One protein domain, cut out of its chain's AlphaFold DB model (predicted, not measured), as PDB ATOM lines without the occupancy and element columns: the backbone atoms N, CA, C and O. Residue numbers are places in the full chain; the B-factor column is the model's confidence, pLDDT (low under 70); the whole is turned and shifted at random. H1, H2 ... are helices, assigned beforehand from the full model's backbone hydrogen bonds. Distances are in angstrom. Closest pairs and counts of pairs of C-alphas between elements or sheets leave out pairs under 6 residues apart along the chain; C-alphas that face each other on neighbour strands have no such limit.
ATOM      1  N   THR A   4     -25.185 -45.269  -7.113       90.00
ATOM      2  CA  THR A   4     -24.944 -43.912  -6.597       90.00
ATOM      3  C   THR A   4     -24.878 -43.917  -5.075       90.00
ATOM      4  O   THR A   4     -24.036 -43.242  -4.483       90.00
ATOM      5  N   GLU A   5     -25.761 -44.686  -4.440       88.44
ATOM      6  CA  GLU A   5     -25.826 -44.823  -2.987       88.44
ATOM      7  C   GLU A   5     -24.580 -45.538  -2.448       88.44
ATOM      8  O   GLU A   5     -23.954 -45.038  -1.517       88.44
ATOM      9  N   ILE A   6     -24.150 -46.626  -3.103       86.88
ATOM     10  CA  ILE A   6     -22.916 -47.358  -2.763       86.88
ATOM     11  C   ILE A   6     -21.693 -46.438  -2.882       86.88
ATOM     12  O   ILE A   6     -20.962 -46.258  -1.915       86.88
ATOM     13  N   HIS A   7     -21.536 -45.749  -4.017       87.19
ATOM     14  CA  HIS A   7     -20.429 -44.805  -4.232       87.19
ATOM     15  C   HIS A   7     -20.396 -43.660  -3.210       87.19
ATOM     16  O   HIS A   7     -19.337 -43.160  -2.834       87.19
ATOM     17  N   THR A   8     -21.568 -43.209  -2.761       89.56
ATOM     18  CA  THR A   8     -21.670 -42.156  -1.743       89.56
ATOM     19  C   THR A   8     -21.256 -42.669  -0.366       89.56
ATOM     20  O   THR A   8     -20.584 -41.943   0.368       89.56
ATOM     21  N   MET A   9     -21.632 -43.903  -0.022       88.12
ATOM     22  CA  MET A   9     -21.237 -44.555   1.228       88.12
ATOM     23  C   MET A   9     -19.737 -44.831   1.271       88.12
ATOM     24  O   MET A   9     -19.107 -44.485   2.266       88.12
ATOM     25  N   ASP A  10     -19.149 -45.317   0.177       86.62
ATOM     26  CA  ASP A  10     -17.701 -45.538   0.085       86.62
ATOM     27  C   ASP A  10     -16.932 -44.230   0.323       86.62
ATOM     28  O   ASP A  10     -16.019 -44.167   1.142       86.62
ATOM     29  N   LYS A  11     -17.373 -43.127  -0.296       82.50
ATOM     30  CA  LYS A  11     -16.788 -41.796  -0.064       82.50
ATOM     31  C   LYS A  11     -16.973 -41.259   1.351       82.50
ATOM     32  O   LYS A  11     -16.228 -40.371   1.767       82.50
ATOM     33  N   LEU A  12     -18.034 -41.654   2.049       87.44
ATOM     34  CA  LEU A  12     -18.231 -41.258   3.441       87.44
ATOM     35  C   LEU A  12     -17.263 -42.037   4.333       87.44
ATOM     36  O   LEU A  12     -16.531 -41.410   5.087       87.44
ATOM     37  N   LEU A  13     -17.179 -43.354   4.132       84.31
ATOM     38  CA  LEU A  13     -16.263 -44.233   4.850       84.31
ATOM     39  C   LEU A  13     -14.798 -43.799   4.692       84.31
ATOM     40  O   LEU A  13     -14.093 -43.673   5.685       84.31
ATOM     41  N   MET A  14     -14.356 -43.504   3.466       86.69
ATOM     42  CA  MET A  14     -12.999 -43.004   3.180       86.69
ATOM     43  C   MET A  14     -12.681 -41.720   3.962       86.69
ATOM     44  O   MET A  14     -11.640 -41.598   4.606       86.69
ATOM     45  N   ARG A  15     -13.621 -40.763   3.981       85.44
ATOM     46  CA  ARG A  15     -13.461 -39.516   4.746       85.44
ATOM     47  C   ARG A  15     -13.431 -39.749   6.253       85.44
ATOM     48  O   ARG A  15     -12.740 -39.011   6.951       85.44
ATOM     49  N   ASP A  16     -14.166 -40.741   6.743       93.06
ATOM     50  CA  ASP A  16     -14.160 -41.103   8.157       93.06
ATOM     51  C   ASP A  16     -12.810 -41.733   8.550       93.06
ATOM     52  O   ASP A  16     -12.225 -41.312   9.545       93.06
ATOM     53  N   ILE A  17     -12.246 -42.625   7.723       96.62
ATOM     54  CA  ILE A  17     -10.907 -43.211   7.936       96.62
ATOM     55  C   ILE A  17      -9.824 -42.128   7.953       96.62
ATOM     56  O   ILE A  17      -9.016 -42.080   8.882       96.62
ATOM     57  N   GLU A  18      -9.813 -41.233   6.957       97.25
ATOM     58  CA  GLU A  18      -8.856 -40.121   6.904       97.25
ATOM     59  C   GLU A  18      -8.908 -39.283   8.181       97.25
ATOM     60  O   GLU A  18      -7.879 -39.011   8.808       97.25
ATOM     61  N   LYS A  19     -10.120 -38.896   8.581       97.00
ATOM     62  CA  LYS A  19     -10.335 -38.086   9.773       97.00
ATOM     63  C   LYS A  19      -9.856 -38.808  11.032       97.00
ATOM     64  O   LYS A  19      -9.172 -38.193  11.845       97.00
ATOM     65  N   GLU A  20     -10.171 -40.090  11.189       97.94
ATOM     66  CA  GLU A  20      -9.745 -40.881  12.346       97.94
ATOM     67  C   GLU A  20      -8.220 -41.001  12.453       97.94
ATOM     68  O   GLU A  20      -7.674 -40.888  13.554       97.94
ATOM     69  N   ILE A  21      -7.524 -41.208  11.331       98.31
ATOM     70  CA  ILE A  21      -6.056 -41.295  11.298       98.31
ATOM     71  C   ILE A  21      -5.432 -39.942  11.647       98.31
ATOM     72  O   ILE A  21      -4.522 -39.882  12.479       98.31
ATOM     73  N   ILE A  22      -5.935 -38.849  11.062       97.62
ATOM     74  CA  ILE A  22      -5.463 -37.495  11.376       97.62
ATOM     75  C   ILE A  22      -5.674 -37.189  12.861       97.62
ATOM     76  O   ILE A  22      -4.742 -36.743  13.523       97.62
ATOM     77  N   GLU A  23      -6.856 -37.476  13.412       96.56
ATOM     78  CA  GLU A  23      -7.157 -37.245  14.829       96.56
ATOM     79  C   GLU A  23      -6.290 -38.103  15.761       96.56
ATOM     80  O   GLU A  23      -5.883 -37.639  16.828       96.56
ATOM     81  N   PHE A  24      -5.982 -39.344  15.379       97.69
ATOM     82  CA  PHE A  24      -5.059 -40.210  16.112       97.69
ATOM     83  C   PHE A  24      -3.648 -39.618  16.171       97.69
ATOM     84  O   PHE A  24      -3.110 -39.441  17.265       97.69
ATOM     85  N   ILE A  25      -3.086 -39.243  15.022       96.94
ATOM     86  CA  ILE A  25      -1.744 -38.650  14.946       96.94
ATOM     87  C   ILE A  25      -1.719 -37.303  15.663       96.94
ATOM     88  O   ILE A  25      -0.808 -37.024  16.439       96.94
ATOM     89  N   GLU A  26      -2.738 -36.469  15.463       94.69
ATOM     90  CA  GLU A  26      -2.821 -35.171  16.117       94.69
ATOM     91  C   GLU A  26      -2.915 -35.304  17.636       94.69
ATOM     92  O   GLU A  26      -2.313 -34.504  18.356       94.69
ATOM     93  N   ARG A  27      -3.654 -36.290  18.152       93.19
ATOM     94  CA  ARG A  27      -3.798 -36.494  19.595       93.19
ATOM     95  C   ARG A  27      -2.508 -37.016  20.223       93.19
ATOM     96  O   ARG A  27      -2.064 -36.405  21.197       93.19
ATOM     97  N   ASP A  28      -1.942 -38.079  19.659       94.31
ATOM     98  CA  ASP A  28      -0.953 -38.922  20.340       94.31
ATOM     99  C   ASP A  28       0.491 -38.667  19.860       94.31
ATOM    100  O   ASP A  28       1.424 -38.826  20.639       94.31
ATOM    101  N   TYR A  29       0.679 -38.179  18.626       94.12
ATOM    102  CA  TYR A  29       1.991 -38.101  17.958       94.12
ATOM    103  C   TYR A  29       2.311 -36.726  17.341       94.12
ATOM    104  O   TYR A  29       3.225 -36.586  16.530       94.12
ATOM    105  N   ASN A  30       1.573 -35.678  17.715       92.75
ATOM    106  CA  ASN A  30       1.830 -34.300  17.286       92.75
ATOM    107  C   ASN A  30       2.279 -33.451  18.484       92.75
ATOM    108  O   ASN A  30       1.434 -32.855  19.177       92.75
ATOM    109  N   PRO A  31       3.595 -33.413  18.768       85.62
ATOM    110  CA  PRO A  31       4.121 -32.622  19.863       85.62
ATOM    111  C   PRO A  31       3.833 -31.138  19.624       85.62
ATOM    112  O   PRO A  31       3.894 -30.620  18.507       85.62
ATOM    113  N   ARG A  32       3.518 -30.428  20.708       83.56
ATOM    114  CA  ARG A  32       3.407 -28.969  20.657       83.56
ATOM    115  C   ARG A  32       4.769 -28.361  20.340       83.56
ATOM    116  O   ARG A  32       5.800 -28.926  20.695       83.56
ATOM    117  N   GLU A  33       4.755 -27.182  19.721       79.62
ATOM    118  CA  GLU A  33       5.978 -26.426  19.414       79.62
ATOM    119  C   GLU A  33       6.894 -26.269  20.639       79.62
ATOM    120  O   GLU A  33       8.113 -26.386  20.524       79.62
ATOM    121  N   TYR A  34       6.300 -26.084  21.820       79.25
ATOM    122  CA  TYR A  34       6.994 -26.097  23.099       79.25
ATOM    123  C   TYR A  34       6.434 -27.239  23.947       79.25
ATOM    124  O   TYR A  34       5.224 -27.437  23.997       79.25
ATOM    125  N   PHE A  35       7.305 -27.957  24.661       68.00
ATOM    126  CA  PHE A  35       7.018 -29.206  25.388       68.00
ATOM    127  C   PHE A  35       5.666 -29.262  26.140       68.00
ATOM    128  O   PHE A  35       5.048 -30.319  26.195       68.00
ATOM    129  N   LEU A  36       5.160 -28.136  26.668       75.75
ATOM    130  CA  LEU A  36       3.835 -28.044  27.304       75.75
ATOM    131  C   LEU A  36       2.908 -26.947  26.739       75.75
ATOM    132  O   LEU A  36       1.756 -26.853  27.163       75.75
ATOM    133  N   PHE A  37       3.361 -26.111  25.800       78.19
ATOM    134  CA  PHE A  37       2.632 -24.915  25.352       78.19
ATOM    135  C   PHE A  37       2.839 -24.627  23.860       78.19
ATOM    136  O   PHE A  37       3.678 -25.221  23.195       78.19
ATOM    137  N   GLY A  38       2.065 -23.689  23.320       81.81
ATOM    138  CA  GLY A  38       2.126 -23.320  21.909       81.81
ATOM    139  C   GLY A  38       1.238 -24.173  20.998       81.81
ATOM    140  O   GLY A  38       0.580 -25.127  21.451       81.81
ATOM    141  N   PRO A  39       1.153 -23.771  19.721       84.44
ATOM    142  CA  PRO A  39       0.300 -24.423  18.746       84.44
ATOM    143  C   PRO A  39       0.799 -25.838  18.437       84.44
ATOM    144  O   PRO A  39       1.994 -26.137  18.494       84.44
ATOM    145  N   LYS A  40      -0.151 -26.712  18.108       84.44
ATOM    146  CA  LYS A  40       0.147 -27.957  17.404       84.44
ATOM    147  C   LYS A  40       0.370 -27.642  15.930       84.44
ATOM    148  O   LYS A  40      -0.202 -26.680  15.408       84.44
ATOM    149  N   ARG A  41       1.197 -28.440  15.259       86.50
ATOM    150  CA  ARG A  41       1.362 -28.320  13.807       86.50
ATOM    151  C   ARG A  41       0.080 -28.814  13.130       86.50
ATOM    152  O   ARG A  41      -0.466 -29.814  13.594       86.50
ATOM    153  N   PRO A  42      -0.417 -28.156  12.071       90.62
ATOM    154  CA  PRO A  42      -1.508 -28.710  11.283       90.62
ATOM    155  C   PRO A  42      -1.113 -30.084  10.735       90.62
ATOM    156  O   PRO A  42      -0.056 -30.226  10.122       90.62
ATOM    157  N   VAL A  43      -1.960 -31.081  10.975       95.00
ATOM    158  CA  VAL A  43      -1.784 -32.446  10.475       95.00
ATOM    159  C   VAL A  43      -2.659 -32.600   9.239       95.00
ATOM    160  O   VAL A  43      -3.862 -32.353   9.286       95.00
ATOM    161  N   THR A  44      -2.046 -32.950   8.114       96.50
ATOM    162  CA  THR A  44      -2.710 -33.079   6.809       96.50
ATOM    163  C   THR A  44      -2.187 -34.315   6.086       96.50
ATOM    164  O   THR A  44      -1.182 -34.889   6.502       96.50
ATOM    165  N   ARG A  45      -2.813 -34.710   4.971       97.56
ATOM    166  CA  ARG A  45      -2.334 -35.838   4.152       97.56
ATOM    167  C   ARG A  45      -0.872 -35.690   3.718       97.56
ATOM    168  O   ARG A  45      -0.161 -36.688   3.671       97.56
ATOM    169  N   ASP A  46      -0.423 -34.463   3.462       97.38
ATOM    170  CA  ASP A  46       0.939 -34.173   2.995       97.38
ATOM    171  C   ASP A  46       1.982 -34.171   4.123       97.38
ATOM    172  O   ASP A  46       3.182 -34.130   3.854       97.38
ATOM    173  N   THR A  47       1.549 -34.214   5.387       96.69
ATOM    174  CA  THR A  47       2.453 -34.249   6.540       96.69
ATOM    175  C   THR A  47       3.322 -35.506   6.477       96.69
ATOM    176  O   THR A  47       2.811 -36.628   6.458       96.69
ATOM    177  N   ARG A  48       4.644 -35.315   6.476       94.94
ATOM    178  CA  ARG A  48       5.644 -36.387   6.513       94.94
ATOM    179  C   ARG A  48       5.950 -36.758   7.956       94.94
ATOM    180  O   ARG A  48       6.363 -35.905   8.740       94.94
ATOM    181  N   ILE A  49       5.792 -38.035   8.296       94.31
ATOM    182  CA  ILE A  49       5.908 -38.524   9.676       94.31
ATOM    183  C   ILE A  49       7.291 -38.187  10.247       94.31
ATOM    184  O   ILE A  49       7.393 -37.509  11.267       94.31
ATOM    185  N   ARG A  50       8.365 -38.550   9.536       89.00
ATOM    186  CA  ARG A  50       9.734 -38.261   9.978       89.00
ATOM    187  C   ARG A  50      10.048 -36.763  10.014       89.00
ATOM    188  O   ARG A  50      10.451 -36.231  11.046       89.00
ATOM    189  N   ASP A  51       9.873 -36.089   8.879       88.44
ATOM    190  CA  ASP A  51      10.420 -34.743   8.670       88.44
ATOM    191  C   ASP A  51       9.609 -33.652   9.391       88.44
ATOM    192  O   ASP A  51      10.174 -32.665   9.882       88.44
ATOM    193  N   ASP A  52       8.286 -33.831   9.471       92.31
ATOM    194  CA  ASP A  52       7.367 -32.799   9.945       92.31
ATOM    195  C   ASP A  52       6.875 -33.054  11.377       92.31
ATOM    196  O   ASP A  52       6.621 -32.077  12.083       92.31
ATOM    197  N   LEU A  53       6.780 -34.307  11.856       91.00
ATOM    198  CA  LEU A  53       6.453 -34.588  13.269       91.00
ATOM    199  C   LEU A  53       7.704 -34.615  14.158       91.00
ATOM    200  O   LEU A  53       7.638 -34.160  15.299       91.00
ATOM    201  N   LYS A  54       8.860 -35.020  13.607       88.12
ATOM    202  CA  LYS A  54      10.167 -35.054  14.296       88.12
ATOM    203  C   LYS A  54      10.162 -35.895  15.577       88.12
ATOM    204  O   LYS A  54      10.726 -35.494  16.596       88.12
ATOM    205  N   LEU A  55       9.489 -37.036  15.513       89.44
ATOM    206  CA  LEU A  55       9.452 -38.036  16.574       89.44
ATOM    207  C   LEU A  55      10.778 -38.800  16.633       89.44
ATOM    208  O   LEU A  55      11.465 -38.923  15.615       89.44
ATOM    209  N   VAL A  56      11.119 -39.339  17.805       90.19
ATOM    210  CA  VAL A  56      12.246 -40.279  17.932       90.19
ATOM    211  C   VAL A  56      11.907 -41.613  17.258       90.19
ATOM    212  O   VAL A  56      10.749 -41.878  16.936       90.19
ATOM    213  N   PHE A  57      12.910 -42.452  16.990       90.06
ATOM    214  CA  PHE A  57      12.710 -43.715  16.268       90.06
ATOM    215  C   PHE A  57      11.663 -44.610  16.951       90.06
ATOM    216  O   PHE A  57      10.772 -45.124  16.282       90.06
ATOM    217  N   GLU A  58      11.722 -44.719  18.278       92.38
ATOM    218  CA  GLU A  58      10.814 -45.531  19.091       92.38
ATOM    219  C   GLU A  58       9.354 -45.066  18.973       92.38
ATOM    220  O   GLU A  58       8.460 -45.884  18.779       92.38
ATOM    221  N   ASP A  59       9.116 -43.753  18.998       94.25
ATOM    222  CA  ASP A  59       7.775 -43.177  18.842       94.25
ATOM    223  C   ASP A  59       7.226 -43.408  17.421       94.25
ATOM    224  O   ASP A  59       6.027 -43.620  17.243       94.25
ATOM    225  N   ASN A  60       8.089 -43.382  16.394       94.25
ATOM    226  CA  ASN A  60       7.687 -43.707  15.019       94.25
ATOM    227  C   ASN A  60       7.335 -45.193  14.869       94.25
ATOM    228  O   ASN A  60       6.371 -45.533  14.178       94.25
ATOM    229  N   GLU A  61       8.100 -46.074  15.515       94.56
ATOM    230  CA  GLU A  61       7.818 -47.509  15.551       94.56
ATOM    231  C   GLU A  61       6.486 -47.792  16.250       94.56
ATOM    232  O   GLU A  61       5.639 -48.496  15.693       94.56
ATOM    233  N   GLU A  62       6.256 -47.184  17.415       97.06
ATOM    234  CA  GLU A  62       4.998 -47.313  18.152       97.06
ATOM    235  C   GLU A  62       3.807 -46.784  17.337       97.06
ATOM    236  O   GLU A  62       2.788 -47.473  17.229       97.06
ATOM    237  N   LEU A  63       3.944 -45.605  16.713       97.50
ATOM    238  CA  LEU A  63       2.921 -45.015  15.840       97.50
ATOM    239  C   LEU A  63       2.496 -46.007  14.760       97.50
ATOM    240  O   LEU A  63       1.300 -46.251  14.574       97.50
ATOM    241  N   LEU A  64       3.464 -46.588  14.051       97.62
ATOM    242  CA  LEU A  64       3.196 -47.492  12.939       97.62
ATOM    243  C   LEU A  64       2.595 -48.818  13.390       97.62
ATOM    244  O   LEU A  64       1.637 -49.284  12.775       97.62
ATOM    245  N   GLN A  65       3.090 -49.404  14.480       97.62
ATOM    246  CA  GLN A  65       2.511 -50.626  15.039       97.62
ATOM    247  C   GLN A  65       1.059 -50.410  15.482       97.62
ATOM    248  O   GLN A  65       0.176 -51.210  15.144       97.62
ATOM    249  N   ALA A  66       0.790 -49.309  16.190       98.31
ATOM    250  CA  ALA A  66      -0.560 -48.935  16.596       98.31
ATOM    251  C   ALA A  66      -1.463 -48.705  15.379       98.31
ATOM    252  O   ALA A  66      -2.612 -49.150  15.375       98.31
ATOM    253  N   TYR A  67      -0.938 -48.072  14.328       98.44
ATOM    254  CA  TYR A  67      -1.648 -47.868  13.074       98.44
ATOM    255  C   TYR A  67      -2.011 -49.191  12.375       98.44
ATOM    256  O   TYR A  67      -3.194 -49.447  12.135       98.44
ATOM    257  N   PHE A  68      -1.040 -50.074  12.115       98.38
ATOM    258  CA  PHE A  68      -1.306 -51.352  11.442       98.38
ATOM    259  C   PHE A  68      -2.348 -52.178  12.204       98.38
ATOM    260  O   PHE A  68      -3.266 -52.737  11.603       98.38
ATOM    261  N   SER A  69      -2.263 -52.191  13.538       98.00
ATOM    262  CA  SER A  69      -3.222 -52.903  14.381       98.00
ATOM    263  C   SER A  69      -4.612 -52.263  14.375       98.00
ATOM    264  O   SER A  69      -5.606 -52.974  14.217       98.00
ATOM    265  N   ARG A  70      -4.711 -50.941  14.555       97.69
ATOM    266  CA  ARG A  70      -5.993 -50.250  14.749       97.69
ATOM    267  C   ARG A  70      -6.854 -50.231  13.490       97.69
ATOM    268  O   ARG A  70      -8.067 -50.394  13.604       97.69
ATOM    269  N   TRP A  71      -6.241 -50.075  12.318       97.88
ATOM    270  CA  TRP A  71      -6.950 -50.053  11.033       97.88
ATOM    271  C   TRP A  71      -6.899 -51.386  10.282       97.88
ATOM    272  O   TRP A  71      -7.356 -51.461   9.148       97.88
ATOM    273  N   SER A  72      -6.402 -52.452  10.924       97.69
ATOM    274  CA  SER A  72      -6.301 -53.794  10.326       97.69
ATOM    275  C   SER A  72      -5.591 -53.784   8.969       97.69
ATOM    276  O   SER A  72      -6.022 -54.444   8.026       97.69
ATOM    277  N   VAL A  73      -4.512 -53.008   8.869       98.38
ATOM    278  CA  VAL A  73      -3.714 -52.910   7.647       98.38
ATOM    279  C   VAL A  73      -2.683 -54.023   7.656       98.38
ATOM    280  O   VAL A  73      -1.852 -54.104   8.559       98.38
ATOM    281  N   GLU A  74      -2.712 -54.876   6.638       98.06
ATOM    282  CA  GLU A  74      -1.682 -55.895   6.458       98.06
ATOM    283  C   GLU A  74      -0.340 -55.228   6.096       98.06
ATOM    284  O   GLU A  74      -0.263 -54.551   5.067       98.06
ATOM    285  N   PRO A  75       0.730 -55.399   6.897       96.19
ATOM    286  CA  PRO A  75       1.994 -54.697   6.666       96.19
ATOM    287  C   PRO A  75       2.765 -55.224   5.447       96.19
ATOM    288  O   PRO A  75       3.558 -54.492   4.868       96.19
ATOM    289  N   GLY A  76       2.539 -56.472   5.021       94.19
ATOM    290  CA  GLY A  76       3.228 -57.053   3.863       94.19
ATOM    291  C   GLY A  76       4.750 -57.034   4.028       94.19
ATOM    292  O   GLY A  76       5.272 -57.587   4.994       94.19
ATOM    293  N   SER A  77       5.446 -56.399   3.085       91.06
ATOM    294  CA  SER A  77       6.899 -56.178   3.106       91.06
ATOM    295  C   SER A  77       7.301 -54.822   3.695       91.06
ATOM    296  O   SER A  77       8.378 -54.321   3.380       91.06
ATOM    297  N   PHE A  78       6.432 -54.181   4.483       94.56
ATOM    298  CA  PHE A  78       6.772 -52.937   5.164       94.56
ATOM    299  C   PHE A  78       8.002 -53.134   6.053       94.56
ATOM    300  O   PHE A  78       7.975 -53.936   6.986       94.56
ATOM    301  N   GLU A  79       9.044 -52.344   5.800       92.25
ATOM    302  CA  GLU A  79      10.245 -52.294   6.624       92.25
ATOM    303  C   GLU A  79      10.428 -50.884   7.170       92.25
ATOM    304  O   GLU A  79      10.618 -49.928   6.419       92.25
ATOM    305  N   ILE A  80      10.376 -50.733   8.497       91.12
ATOM    306  CA  ILE A  80      10.462 -49.415   9.145       91.12
ATOM    307  C   ILE A  80      11.771 -48.694   8.806       91.12
ATOM    308  O   ILE A  80      11.792 -47.470   8.667       91.12
ATOM    309  N   LEU A  81      12.842 -49.464   8.608       90.25
ATOM    310  CA  LEU A  81      14.151 -48.946   8.241       90.25
ATOM    311  C   LEU A  81      14.168 -48.330   6.839       90.25
ATOM    312  O   LEU A  81      15.011 -47.493   6.588       90.25
ATOM    313  N   ASP A  82      13.217 -48.613   5.950       90.00
ATOM    314  CA  ASP A  82      13.150 -47.898   4.666       90.00
ATOM    315  C   ASP A  82      12.742 -46.418   4.827       90.00
ATOM    316  O   ASP A  82      12.965 -45.594   3.932       90.00
ATOM    317  N   TYR A  83      12.128 -46.079   5.964       90.50
ATOM    318  CA  TYR A  83      11.531 -44.771   6.248       90.50
ATOM    319  C   TYR A  83      12.235 -44.030   7.391       90.50
ATOM    320  O   TYR A  83      12.329 -42.799   7.378       90.50
ATOM    321  N   PHE A  84      12.741 -44.767   8.379       88.38
ATOM    322  CA  PHE A  84      13.380 -44.222   9.569       88.38
ATOM    323  C   PHE A  84      14.694 -44.949   9.815       88.38
ATOM    324  O   PHE A  84      14.696 -46.119  10.186       88.38
ATOM    325  N   HIS A  85      15.820 -44.255   9.674       82.19
ATOM    326  CA  HIS A  85      17.071 -44.775  10.208       82.19
ATOM    327  C   HIS A  85      17.282 -44.240  11.624       82.19
ATOM    328  O   HIS A  85      17.050 -43.054  11.869       82.19
ATOM    329  N   PRO A  86      17.723 -45.086  12.566       73.25
ATOM    330  CA  PRO A  86      18.121 -44.614  13.881       73.25
ATOM    331  C   PRO A  86      19.293 -43.632  13.747       73.25
ATOM    332  O   PRO A  86      20.330 -43.944  13.154       73.25
ATOM    333  N   ASP A  87      19.130 -42.437  14.312       68.75
ATOM    334  CA  ASP A  87      20.183 -41.427  14.335       68.75
ATOM    335  C   ASP A  87      21.309 -41.878  15.278       68.75
ATOM    336  O   ASP A  87      21.224 -41.769  16.502       68.75
ATOM    337  N   TYR A  88      22.402 -42.387  14.711       65.25
ATOM    338  CA  TYR A  88      23.637 -42.625  15.451       65.25
ATOM    339  C   TYR A  88      24.509 -41.363  15.484       65.25
ATOM    340  O   TYR A  88      24.604 -40.607  14.514       65.25
ATOM    341  N   PHE A  89      25.226 -41.149  16.592       55.12
ATOM    342  CA  PHE A  89      26.263 -40.115  16.658       55.12
ATOM    343  C   PHE A  89      27.300 -40.342  15.541       55.12
ATOM    344  O   PHE A  89      28.088 -41.283  15.600       55.12
ATOM    345  N   GLY A  90      27.308 -39.463  14.532       59.12
ATOM    346  CA  GLY A  90      28.235 -39.519  13.395       59.12
ATOM    347  C   GLY A  90      27.632 -39.967  12.058       59.12
ATOM    348  O   GLY A  90      28.385 -40.065  11.085       59.12
ATOM    349  N   SER A  91      26.318 -40.204  11.975       63.75
ATOM    350  CA  SER A  91      25.617 -40.388  10.697       63.75
ATOM    351  C   SER A  91      25.855 -39.184   9.776       63.75
ATOM    352  O   SER A  91      25.731 -38.033  10.197       63.75
ATOM    353  N   LYS A  92      26.247 -39.433   8.522       55.44
ATOM    354  CA  LYS A  92      26.448 -38.382   7.513       55.44
ATOM    355  C   LYS A  92      25.150 -38.163   6.743       55.44
ATOM    356  O   LYS A  92      24.602 -39.122   6.216       55.44
ATOM    357  N   GLU A  93      24.720 -36.912   6.630       59.56
ATOM    358  CA  GLU A  93      23.637 -36.530   5.721       59.56
ATOM    359  C   GLU A  93      24.076 -36.556   4.239       59.56
ATOM    360  O   GLU A  93      25.258 -36.328   3.941       59.56
ATOM    361  N   PRO A  94      23.130 -36.758   3.299       61.66
ATOM    362  CA  PRO A  94      21.706 -36.977   3.549       61.66
ATOM    363  C   PRO A  94      21.417 -38.442   3.867       61.66
ATOM    364  O   PRO A  94      21.937 -39.342   3.208       61.66
ATOM    365  N   ASP A  95      20.572 -38.655   4.867       66.56
ATOM    366  CA  ASP A  95      20.031 -39.972   5.145       66.56
ATOM    367  C   ASP A  95      19.017 -40.347   4.050       66.56
ATOM    368  O   ASP A  95      18.044 -39.613   3.862       66.56
ATOM    369  N   PRO A  96      19.248 -41.399   3.245       68.19
ATOM    370  CA  PRO A  96      18.342 -41.742   2.162       68.19
ATOM    371  C   PRO A  96      17.136 -42.512   2.713       68.19
ATOM    372  O   PRO A  96      17.125 -43.738   2.685       68.19
ATOM    373  N   HIS A  97      16.109 -41.802   3.184       80.75
ATOM    374  CA  HIS A  97      14.817 -42.401   3.535       80.75
ATOM    375  C   HIS A  97      13.763 -42.189   2.453       80.75
ATOM    376  O   HIS A  97      13.692 -41.134   1.814       80.75
ATOM    377  N   LYS A  98      12.891 -43.186   2.275       89.19
ATOM    378  CA  LYS A  98      11.649 -43.001   1.521       89.19
ATOM    379  C   LYS A  98      10.754 -42.012   2.287       89.19
ATOM    380  O   LYS A  98      10.725 -42.032   3.520       89.19
ATOM    381  N   PRO A  99      10.003 -41.135   1.599       91.38
ATOM    382  CA  PRO A  99       9.008 -40.317   2.274       91.38
ATOM    383  C   PRO A  99       7.899 -41.214   2.833       91.38
ATOM    384  O   PRO A  99       7.434 -42.127   2.155       91.38
ATOM    385  N   LEU A 100       7.449 -40.914   4.050       95.19
ATOM    386  CA  LEU A 100       6.274 -41.529   4.659       95.19
ATOM    387  C   LEU A 100       5.290 -40.435   5.051       95.19
ATOM    388  O   LEU A 100       5.583 -39.632   5.940       95.19
ATOM    389  N   THR A 101       4.147 -40.382   4.373       97.56
ATOM    390  CA  THR A 101       3.116 -39.359   4.592       97.56
ATOM    391  C   THR A 101       1.869 -39.944   5.236       97.56
ATOM    392  O   THR A 101       1.613 -41.146   5.159       97.56
ATOM    393  N   ILE A 102       1.045 -39.082   5.828       98.06
ATOM    394  CA  ILE A 102      -0.265 -39.488   6.349       98.06
ATOM    395  C   ILE A 102      -1.179 -39.970   5.222       98.06
ATOM    396  O   ILE A 102      -1.919 -40.927   5.419       98.06
ATOM    397  N   GLY A 103      -1.096 -39.383   4.025       98.12
ATOM    398  CA  GLY A 103      -1.836 -39.857   2.854       98.12
ATOM    399  C   GLY A 103      -1.572 -41.333   2.543       98.12
ATOM    400  O   GLY A 103      -2.517 -42.072   2.278       98.12
ATOM    401  N   MET A 104      -0.320 -41.788   2.681       98.12
ATOM    402  CA  MET A 104       0.040 -43.202   2.495       98.12
ATOM    403  C   MET A 104      -0.618 -44.114   3.537       98.12
ATOM    404  O   MET A 104      -1.017 -45.231   3.203       98.12
ATOM    405  N   LEU A 105      -0.758 -43.639   4.782       98.44
ATOM    406  CA  LEU A 105      -1.513 -44.343   5.821       98.44
ATOM    407  C   LEU A 105      -3.002 -44.407   5.456       98.44
ATOM    408  O   LEU A 105      -3.593 -45.477   5.474       98.44
ATOM    409  N   VAL A 106      -3.615 -43.293   5.054       98.38
ATOM    410  CA  VAL A 106      -5.042 -43.292   4.684       98.38
ATOM    411  C   VAL A 106      -5.322 -44.275   3.549       98.38
ATOM    412  O   VAL A 106      -6.199 -45.123   3.671       98.38
ATOM    413  N   GLU A 107      -4.543 -44.214   2.473       97.94
ATOM    414  CA  GLU A 107      -4.751 -45.071   1.302       97.94
ATOM    415  C   GLU A 107      -4.521 -46.553   1.619       97.94
ATOM    416  O   GLU A 107      -5.250 -47.418   1.134       97.94
ATOM    417  N   SER A 108      -3.542 -46.855   2.475       98.25
ATOM    418  CA  SER A 108      -3.283 -48.230   2.908       98.25
ATOM    419  C   SER A 108      -4.382 -48.758   3.838       98.25
ATOM    420  O   SER A 108      -4.741 -49.932   3.753       98.25
ATOM    421  N   ALA A 109      -4.961 -47.905   4.690       98.19
ATOM    422  CA  ALA A 109      -6.100 -48.253   5.539       98.19
ATOM    423  C   ALA A 109      -7.374 -48.497   4.728       98.19
ATOM    424  O   ALA A 109      -8.057 -49.495   4.944       98.19
ATOM    425  N   GLU A 110      -7.657 -47.650   3.739       96.31
ATOM    426  CA  GLU A 110      -8.766 -47.852   2.800       96.31
ATOM    427  C   GLU A 110      -8.613 -49.156   1.997       96.31
ATOM    428  O   GLU A 110      -9.602 -49.835   1.717       96.31
ATOM    429  N   ALA A 111      -7.379 -49.533   1.647       96.25
ATOM    430  CA  ALA A 111      -7.080 -50.765   0.917       96.25
ATOM    431  C   ALA A 111      -6.948 -52.021   1.801       96.25
ATOM    432  O   ALA A 111      -6.877 -53.130   1.260       96.25
ATOM    433  N   GLY A 112      -6.870 -51.861   3.127       97.19
ATOM    434  CA  GLY A 112      -6.634 -52.940   4.094       97.19
ATOM    435  C   GLY A 112      -5.232 -53.563   4.043       97.19
ATOM    436  O   GLY A 112      -4.996 -54.595   4.664       97.19
TER     437      GLY A 112
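AT A GLANCE: This is residues 4 to 112 of the 117 residues of an uncharacterized protein of Cronobacter turicensis (strain DSM 18703 / CCUG 55852 / LMG 23827 / z3032) (UniProt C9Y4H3). Look first for one long helix, H1, whose first residues, 4 to 9, stick out from a small body; on its residues 14 to 22 packs the shorter H4, running back the opposite way. H3 runs near both, little H2 lies close to H3 and H4, and two long loops join the parts, residues 88 to 94 sticking out as a free tip. You have 109 printed residues with four named helices, H1, H2, H3 and H4 along the chain, and no named strand; the class is all helix, though under half of the residues, 54, are in named elements. The whole is only just compact, close to loose, with a radius of gyration of the C-alphas of 15.5 A, and spans 57 by 38 by 22 A.

HOW THE PARTS SIT: Start at H1, residues 4 to 28: its residues 14 to 22 alone touch H4, residues 102 to 111, closest at the C-alphas of Glu 18 and Val 106, 5.4 A, at a steep tilt of 44 degrees, opposite ways. H3, residues 57 to 70, is close to H1 but not clearly touching, its nearest C-alphas those of Ile 25 and Leu 63, 7.9 A. H3 and H4 are near each other. H2, residues 49 to 53, is close to H4 but not clearly touching, at the C-alphas of Ile 49 and Ile 102, 7.1 A. In H1, H2, H3 and H4 every O i to N i+4 pair is within hydrogen-bond range.

IN THESE COORDINATES: Find C-alpha 4 at (-24.944, -43.912, -6.597); from there H1 runs 36.4 A. H3 is 19.9 A long, and H4, 14.3 A, ends at (-7.080, -50.765, 0.917).

THE WHOLE: The C-alphas farthest apart are those of Thr 4 and Gly 90, 57.0 A. The printed part has no cut; the links H1 to H2 and H3 to H4 are long. Expect low confidence, under 70, at residue 35 and residues 87 to 96.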